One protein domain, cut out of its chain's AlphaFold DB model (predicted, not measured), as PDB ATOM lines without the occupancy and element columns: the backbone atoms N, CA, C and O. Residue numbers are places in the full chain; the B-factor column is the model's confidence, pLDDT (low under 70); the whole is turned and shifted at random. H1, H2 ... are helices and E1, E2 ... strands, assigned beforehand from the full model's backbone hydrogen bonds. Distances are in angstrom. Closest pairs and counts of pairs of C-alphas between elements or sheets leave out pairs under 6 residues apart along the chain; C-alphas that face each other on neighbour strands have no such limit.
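This is residues 2 to 53 of the 54 residues of the protein "Putative DSBA oxidoreductase" of Klebsiella pneumoniae subsp. ozaenae (UniProt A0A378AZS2). A small two-strand hairpin, E1 and E2, lies between two helices: H2 packs on it, while H1 lies at the other end of the longest axis, apart from E2 and H2. The 52 printed residues run H1, E1, E2, H2, a mixed class with an antiparallel sheet ordered E1 - E2. The whole is only just compact, close to loose, with a radius of gyration of the C-alphas of 11.7 A, and only just flat, spanning 33 by 25 by 14 A.

H1, residues 2 to 11, is 14.3 A long and begins at C-alpha 2 (12.546, 21.285, 183.866). E1 is residues 20 to 22 and E2 residues 34 to 36. H2, residues 42 to 51, is 14.1 A long and ends at C-alpha 51 (24.728, 47.650, 172.602).

In the hairpin E1 and E2, at 169 degrees, N 20 and O 36 are within hydrogen-bond range at 3.0 A. The closest C-alphas of E1 and H2 are those of Val 22 and Ala 48, 6.2 A apart. In H1 and H2 every O i to N i+4 pair is within hydrogen-bond range.

The C-alphas farthest apart, of Gln 3 and Ala 43, are 33.3 A apart. The printed part has no cut; the link E1 to E2 is long. Residues 2, 15 and 16 have pLDDT under 70.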
ATOM      1  N   LEU A   2      13.158  19.951 183.720       68.94
ATOM      2  CA  LEU A   2      12.546  21.285 183.866       68.94
ATOM      3  C   LEU A   2      13.167  22.146 184.979       68.94
ATOM      4  O   LEU A   2      13.328  23.340 184.774       68.94
ATOM      5  N   GLN A   3      13.568  21.553 186.114       73.62
ATOM      6  CA  GLN A   3      14.259  22.290 187.187       73.62
ATOM      7  C   GLN A   3      15.516  22.993 186.676       73.62
ATOM      8  O   GLN A   3      15.615  24.196 186.808       73.62
ATOM      9  N   SER A   4      16.388  22.294 185.948       79.88
ATOM     10  CA  SER A   4      17.620  22.884 185.406       79.88
ATOM     11  C   SER A   4      17.380  24.060 184.449       79.88
ATOM     12  O   SER A   4      18.207  24.959 184.364       79.88
ATOM     13  N   ILE A   5      16.251  24.068 183.731       78.94
ATOM     14  CA  ILE A   5      15.856  25.187 182.860       78.94
ATOM     15  C   ILE A   5      15.354  26.361 183.705       78.94
ATOM     16  O   ILE A   5      15.683  27.508 183.426       78.94
ATOM     17  N   ASN A   6      14.564  26.070 184.736       74.81
ATOM     18  CA  ASN A   6      14.039  27.066 185.661       74.81
ATOM     19  C   ASN A   6      15.139  27.702 186.527       74.81
ATOM     20  O   ASN A   6      15.077  28.893 186.812       74.81
ATOM     21  N   ASP A   7      16.147  26.925 186.915       82.06
ATOM     22  CA  ASP A   7      17.310  27.399 187.666       82.06
ATOM     23  C   ASP A   7      18.152  28.325 186.779       82.06
ATOM     24  O   ASP A   7      18.427  29.458 187.160       82.06
ATOM     25  N   LEU A   8      18.423  27.914 185.532       78.62
ATOM     26  CA  LEU A   8      19.094  28.767 184.550       78.62
ATOM     27  C   LEU A   8      18.315  30.061 184.279       78.62
ATOM     28  O   LEU A   8      18.922  31.119 184.167       78.62
ATOM     29  N   ALA A   9      16.984  29.992 184.175       75.31
ATOM     30  CA  ALA A   9      16.135  31.163 183.982       75.31
ATOM     31  C   ALA A   9      16.258  32.149 185.157       75.31
ATOM     32  O   ALA A   9      16.446  33.342 184.926       75.31
ATOM     33  N   GLN A  10      16.227  31.666 186.400       77.19
ATOM     34  CA  GLN A  10      16.415  32.512 187.580       77.19
ATOM     35  C   GLN A  10      17.825  33.110 187.655       77.19
ATOM     36  O   GLN A  10      17.949  34.302 187.937       77.19
ATOM     37  N   ASP A  11      18.859  32.329 187.336       79.44
ATOM     38  CA  ASP A  11      20.253  32.786 187.336       79.44
ATOM     39  C   ASP A  11      20.497  33.907 186.315       79.44
ATOM     40  O   ASP A  11      21.247  34.846 186.581       79.44
ATOM     41  N   ILE A  12      19.819  33.862 185.163       74.06
ATOM     42  CA  ILE A  12      19.864  34.939 184.159       74.06
ATOM     43  C   ILE A  12      18.833  36.051 184.430       74.06
ATOM     44  O   ILE A  12      18.665  36.950 183.611       74.06
ATOM     45  N   GLY A  13      18.148  36.025 185.579       70.94
ATOM     46  CA  GLY A  13      17.221  37.062 186.039       70.94
ATOM     47  C   GLY A  13      15.772  36.909 185.564       70.94
ATOM     48  O   GLY A  13      14.914  37.704 185.940       70.94
ATOM     49  N   LEU A  14      15.445  35.888 184.779       74.38
ATOM     50  CA  LEU A  14      14.080  35.611 184.334       74.38
ATOM     51  C   LEU A  14      13.257  34.980 185.468       74.38
ATOM     52  O   LEU A  14      13.191  33.762 185.610       74.38
ATOM     53  N   SER A  15      12.600  35.820 186.273       69.06
ATOM     54  CA  SER A  15      11.688  35.369 187.341       69.06
ATOM     55  C   SER A  15      10.216  35.264 186.909       69.06
ATOM     56  O   SER A  15       9.391  34.732 187.651       69.06
ATOM     57  N   GLY A  16       9.872  35.732 185.701       66.94
ATOM     58  CA  GLY A  16       8.516  35.689 185.151       66.94
ATOM     59  C   GLY A  16       8.460  36.030 183.658       66.94
ATOM     60  O   GLY A  16       9.462  36.406 183.052       66.94
ATOM     61  N   THR A  17       7.281  35.883 183.048       73.12
ATOM     62  CA  THR A  17       7.046  36.241 181.640       73.12
ATOM     63  C   THR A  17       6.217  37.519 181.516       73.12
ATOM     64  O   THR A  17       5.231  37.661 182.241       73.12
ATOM     65  N   PRO A  18       6.526  38.396 180.547       74.00
ATOM     66  CA  PRO A  18       7.546  38.222 179.511       74.00
ATOM     67  C   PRO A  18       8.950  38.602 179.998       74.00
ATOM     68  O   PRO A  18       9.119  39.617 180.660       74.00
ATOM     69  N   GLY A  19       9.943  37.803 179.616       82.00
ATOM     70  CA  GLY A  19      11.364  38.097 179.783       82.00
ATOM     71  C   GLY A  19      12.029  38.272 178.424       82.00
ATOM     72  O   GLY A  19      11.711  37.526 177.494       82.00
ATOM     73  N   VAL A  20      12.920  39.255 178.281       85.94
ATOM     74  CA  VAL A  20      13.536  39.603 176.988       85.94
ATOM     75  C   VAL A  20      15.052  39.559 177.095       85.94
ATOM     76  O   VAL A  20      15.635  40.161 177.990       85.94
ATOM     77  N   ILE A  21      15.701  38.882 176.149       87.50
ATOM     78  CA  ILE A  21      17.160  38.844 176.022       87.50
ATOM     79  C   ILE A  21      17.530  39.467 174.680       87.50
ATOM     80  O   ILE A  21      17.020  39.055 173.639       87.50
ATOM     81  N   VAL A  22      18.418  40.459 174.711       89.12
ATOM     82  CA  VAL A  22      18.966  41.109 173.518       89.12
ATOM     83  C   VAL A  22      20.454  40.795 173.439       89.12
ATOM     84  O   VAL A  22      21.198  41.044 174.388       89.12
ATOM     85  N   MET A  23      20.876  40.216 172.317       91.75
ATOM     86  CA  MET A  23      22.247  39.760 172.087       91.75
ATOM     87  C   MET A  23      22.586  39.774 170.588       91.75
ATOM     88  O   MET A  23      21.676  39.629 169.767       91.75
ATOM     89  N   PRO A  24      23.871  39.917 170.215       86.00
ATOM     90  CA  PRO A  24      24.306  39.747 168.832       86.00
ATOM     91  C   PRO A  24      24.075  38.314 168.342       86.00
ATOM     92  O   PRO A  24      24.135  37.353 169.113       86.00
ATOM     93  N   THR A  25      23.885  38.157 167.032       86.06
ATOM     94  CA  THR A  25      23.745  36.839 166.388       86.06
ATOM     95  C   THR A  25      25.067  36.071 166.306       86.06
ATOM     96  O   THR A  25      25.055  34.854 166.125       86.06
ATOM     97  N   THR A  26      26.206  36.752 166.456       84.81
ATOM     98  CA  THR A  26      27.550  36.164 166.439       84.81
ATOM     99  C   THR A  26      28.451  36.829 167.486       84.81
ATOM    100  O   THR A  26      28.314  38.011 167.776       84.81
ATOM    101  N   GLY A  27      29.378  36.070 168.083       81.38
ATOM    102  CA  GLY A  27      30.388  36.629 168.996       81.38
ATOM    103  C   GLY A  27      29.838  37.237 170.293       81.38
ATOM    104  O   GLY A  27      30.434  38.171 170.822       81.38
ATOM    105  N   ALA A  28      28.707  36.735 170.799       85.31
ATOM    106  CA  ALA A  28      28.103  37.244 172.024       85.31
ATOM    107  C   ALA A  28      29.057  37.143 173.226       85.31
ATOM    108  O   ALA A  28      29.585  36.081 173.547       85.31
ATOM    109  N   THR A  29      29.244  38.275 173.895       85.25
ATOM    110  CA  THR A  29      29.970  38.424 175.163       85.25
ATOM    111  C   THR A  29      29.035  38.993 176.225       85.25
ATOM    112  O   THR A  29      28.060  39.668 175.884       85.25
ATOM    113  N   GLU A  30      29.347  38.808 177.510       82.50
ATOM    114  CA  GLU A  30      28.586  39.406 178.622       82.50
ATOM    115  C   GLU A  30      28.395  40.925 178.456       82.50
ATOM    116  O   GLU A  30      27.337  41.470 178.761       82.50
ATOM    117  N   ALA A  31      29.385  41.610 177.873       83.56
ATOM    118  CA  ALA A  31      29.328  43.041 177.594       83.56
ATOM    119  C   ALA A  31      28.338  43.421 176.477       83.56
ATOM    120  O   ALA A  31      27.880  44.558 176.449       83.56
ATOM    121  N   SER A  32      28.003  42.501 175.571       84.94
ATOM    122  CA  SER A  32      27.063  42.713 174.453       84.94
ATOM    123  C   SER A  32      25.647  42.199 174.731       84.94
ATOM    124  O   SER A  32      24.720  42.501 173.983       84.94
ATOM    125  N   ILE A  33      25.474  41.426 175.806       88.88
ATOM    126  CA  ILE A  33      24.190  40.845 176.190       88.88
ATOM    127  C   ILE A  33      23.470  41.803 177.144       88.88
ATOM    128  O   ILE A  33      24.070  42.462 178.000       88.88
ATOM    129  N   THR A  34      22.155  41.903 176.979       88.94
ATOM    130  CA  THR A  34      21.270  42.609 177.908       88.94
ATOM    131  C   THR A  34      20.081  41.718 178.224       88.94
ATOM    132  O   THR A  34      19.436  41.205 177.308       88.94
ATOM    133  N   VAL A  35      19.789  41.539 179.512       88.69
ATOM    134  CA  VAL A  35      18.658  40.733 179.978       88.69
ATOM    135  C   VAL A  35      17.657  41.622 180.699       88.69
ATOM    136  O   VAL A  35      18.014  42.367 181.610       88.69
ATOM    137  N   PHE A  36      16.400  41.531 180.280       87.62
ATOM    138  CA  PHE A  36      15.263  42.187 180.897       87.62
ATOM    139  C   PHE A  36      14.401  41.131 181.595       87.62
ATOM    140  O   PHE A  36      13.806  40.285 180.920       87.62
ATOM    141  N   PRO A  37      14.281  41.186 182.931       78.50
ATOM    142  CA  PRO A  37      13.509  40.223 183.717       78.50
ATOM    143  C   PRO A  37      11.982  40.431 183.610       78.50
ATOM    144  O   PRO A  37      11.225  39.885 184.408       78.50
ATOM    145  N   GLY A  38      11.529  41.261 182.664       79.12
ATOM    146  CA  GLY A  38      10.167  41.764 182.534       79.12
ATOM    147  C   GLY A  38       9.964  42.509 181.209       79.12
ATOM    148  O   GLY A  38      10.850  42.539 180.350       79.12
ATOM    149  N   LEU A  39       8.811  43.168 181.061       77.69
ATOM    150  CA  LEU A  39       8.575  44.092 179.949       77.69
ATOM    151  C   LEU A  39       9.628  45.209 179.957       77.69
ATOM    152  O   LEU A  39       9.764  45.935 180.939       77.69
ATOM    153  N   ALA A  40      10.337  45.356 178.841       83.69
ATOM    154  CA  ALA A  40      11.236  46.472 178.602       83.69
ATOM    155  C   ALA A  40      10.502  47.574 177.833       83.69
ATOM    156  O   ALA A  40       9.724  47.294 176.915       83.69
ATOM    157  N   ASP A  41      10.751  48.831 178.195       87.94
ATOM    158  CA  ASP A  41      10.263  49.953 177.404       87.94
ATOM    159  C   ASP A  41      11.044  50.084 176.084       87.94
ATOM    160  O   ASP A  41      12.120  49.510 175.881       87.94
ATOM    161  N   LYS A  42      10.477  50.849 175.147       88.06
ATOM    162  CA  LYS A  42      11.050  51.026 173.808       88.06
ATOM    163  C   LYS A  42      12.477  51.588 173.854       88.06
ATOM    164  O   LYS A  42      13.328  51.129 173.099       88.06
ATOM    165  N   ALA A  43      12.739  52.558 174.729       89.06
ATOM    166  CA  ALA A  43      14.047  53.203 174.827       89.06
ATOM    167  C   ALA A  43      15.122  52.222 175.320       89.06
ATOM    168  O   ALA A  43      16.225  52.173 174.772       89.06
ATOM    169  N   SER A  44      14.775  51.395 176.305       87.44
ATOM    170  CA  SER A  44      15.639  50.356 176.858       87.44
ATOM    171  C   SER A  44      15.942  49.272 175.825       87.44
ATOM    172  O   SER A  44      17.092  48.851 175.701       87.44
ATOM    173  N   LEU A  45      14.943  48.865 175.033       87.62
ATOM    174  CA  LEU A  45      15.136  47.914 173.934       87.62
ATOM    175  C   LEU A  45      16.044  48.478 172.838       87.62
ATOM    176  O   LEU A  45      16.974  47.798 172.415       87.62
ATOM    177  N   GLU A  46      15.825  49.718 172.399       89.62
ATOM    178  CA  GLU A  46      16.670  50.352 171.379       89.62
ATOM    179  C   GLU A  46      18.125  50.504 171.848       89.62
ATOM    180  O   GLU A  46      19.056  50.256 171.076       89.62
ATOM    181  N   ALA A  47      18.338  50.860 173.118       89.06
ATOM    182  CA  ALA A  47      19.672  50.921 173.708       89.06
ATOM    183  C   ALA A  47      20.335  49.536 173.768       89.06
ATOM    184  O   ALA A  47      21.513  49.403 173.429       89.06
ATOM    185  N   ALA A  48      19.581  48.501 174.146       88.38
ATOM    186  CA  ALA A  48      20.070  47.127 174.181       88.38
ATOM    187  C   ALA A  48      20.418  46.593 172.785       88.38
ATOM    188  O   ALA A  48      21.436  45.926 172.632       88.38
ATOM    189  N   ILE A  49      19.627  46.929 171.760       88.69
ATOM    190  CA  ILE A  49      19.901  46.556 170.364       88.69
ATOM    191  C   ILE A  49      21.192  47.222 169.877       88.69
ATOM    192  O   ILE A  49      22.060  46.540 169.338       88.69
ATOM    193  N   LYS A  50      21.372  48.527 170.125       89.06
ATOM    194  CA  LYS A  50      22.627  49.228 169.795       89.06
ATOM    195  C   LYS A  50      23.825  48.606 170.508       89.06
ATOM    196  O   LYS A  50      24.848  48.340 169.889       89.06
ATOM    197  N   LYS A  51      23.687  48.313 171.803       86.81
ATOM    198  CA  LYS A  51      24.728  47.650 172.602       86.81
ATOM    199  C   LYS A  51      25.076  46.254 172.069       86.81
ATOM    200  O   LYS A  51      26.238  45.860 172.111       86.81
ATOM    201  N   ALA A  52      24.087  45.531 171.555       85.69
ATOM    202  CA  ALA A  52      24.264  44.218 170.955       85.69
ATOM    203  C   ALA A  52      24.899  44.261 169.552       85.69
ATOM    204  O   ALA A  52      25.126  43.202 168.982       85.69
ATOM    205  N   GLY A  53      25.217  45.437 168.999       73.00
ATOM    206  CA  GLY A  53      25.878  45.570 167.696       73.00
ATOM    207  C   GLY A  53      24.992  46.121 166.579       73.00
ATOM    208  O   GLY A  53      25.249  45.822 165.414       73.00
TER     209      GLY A  53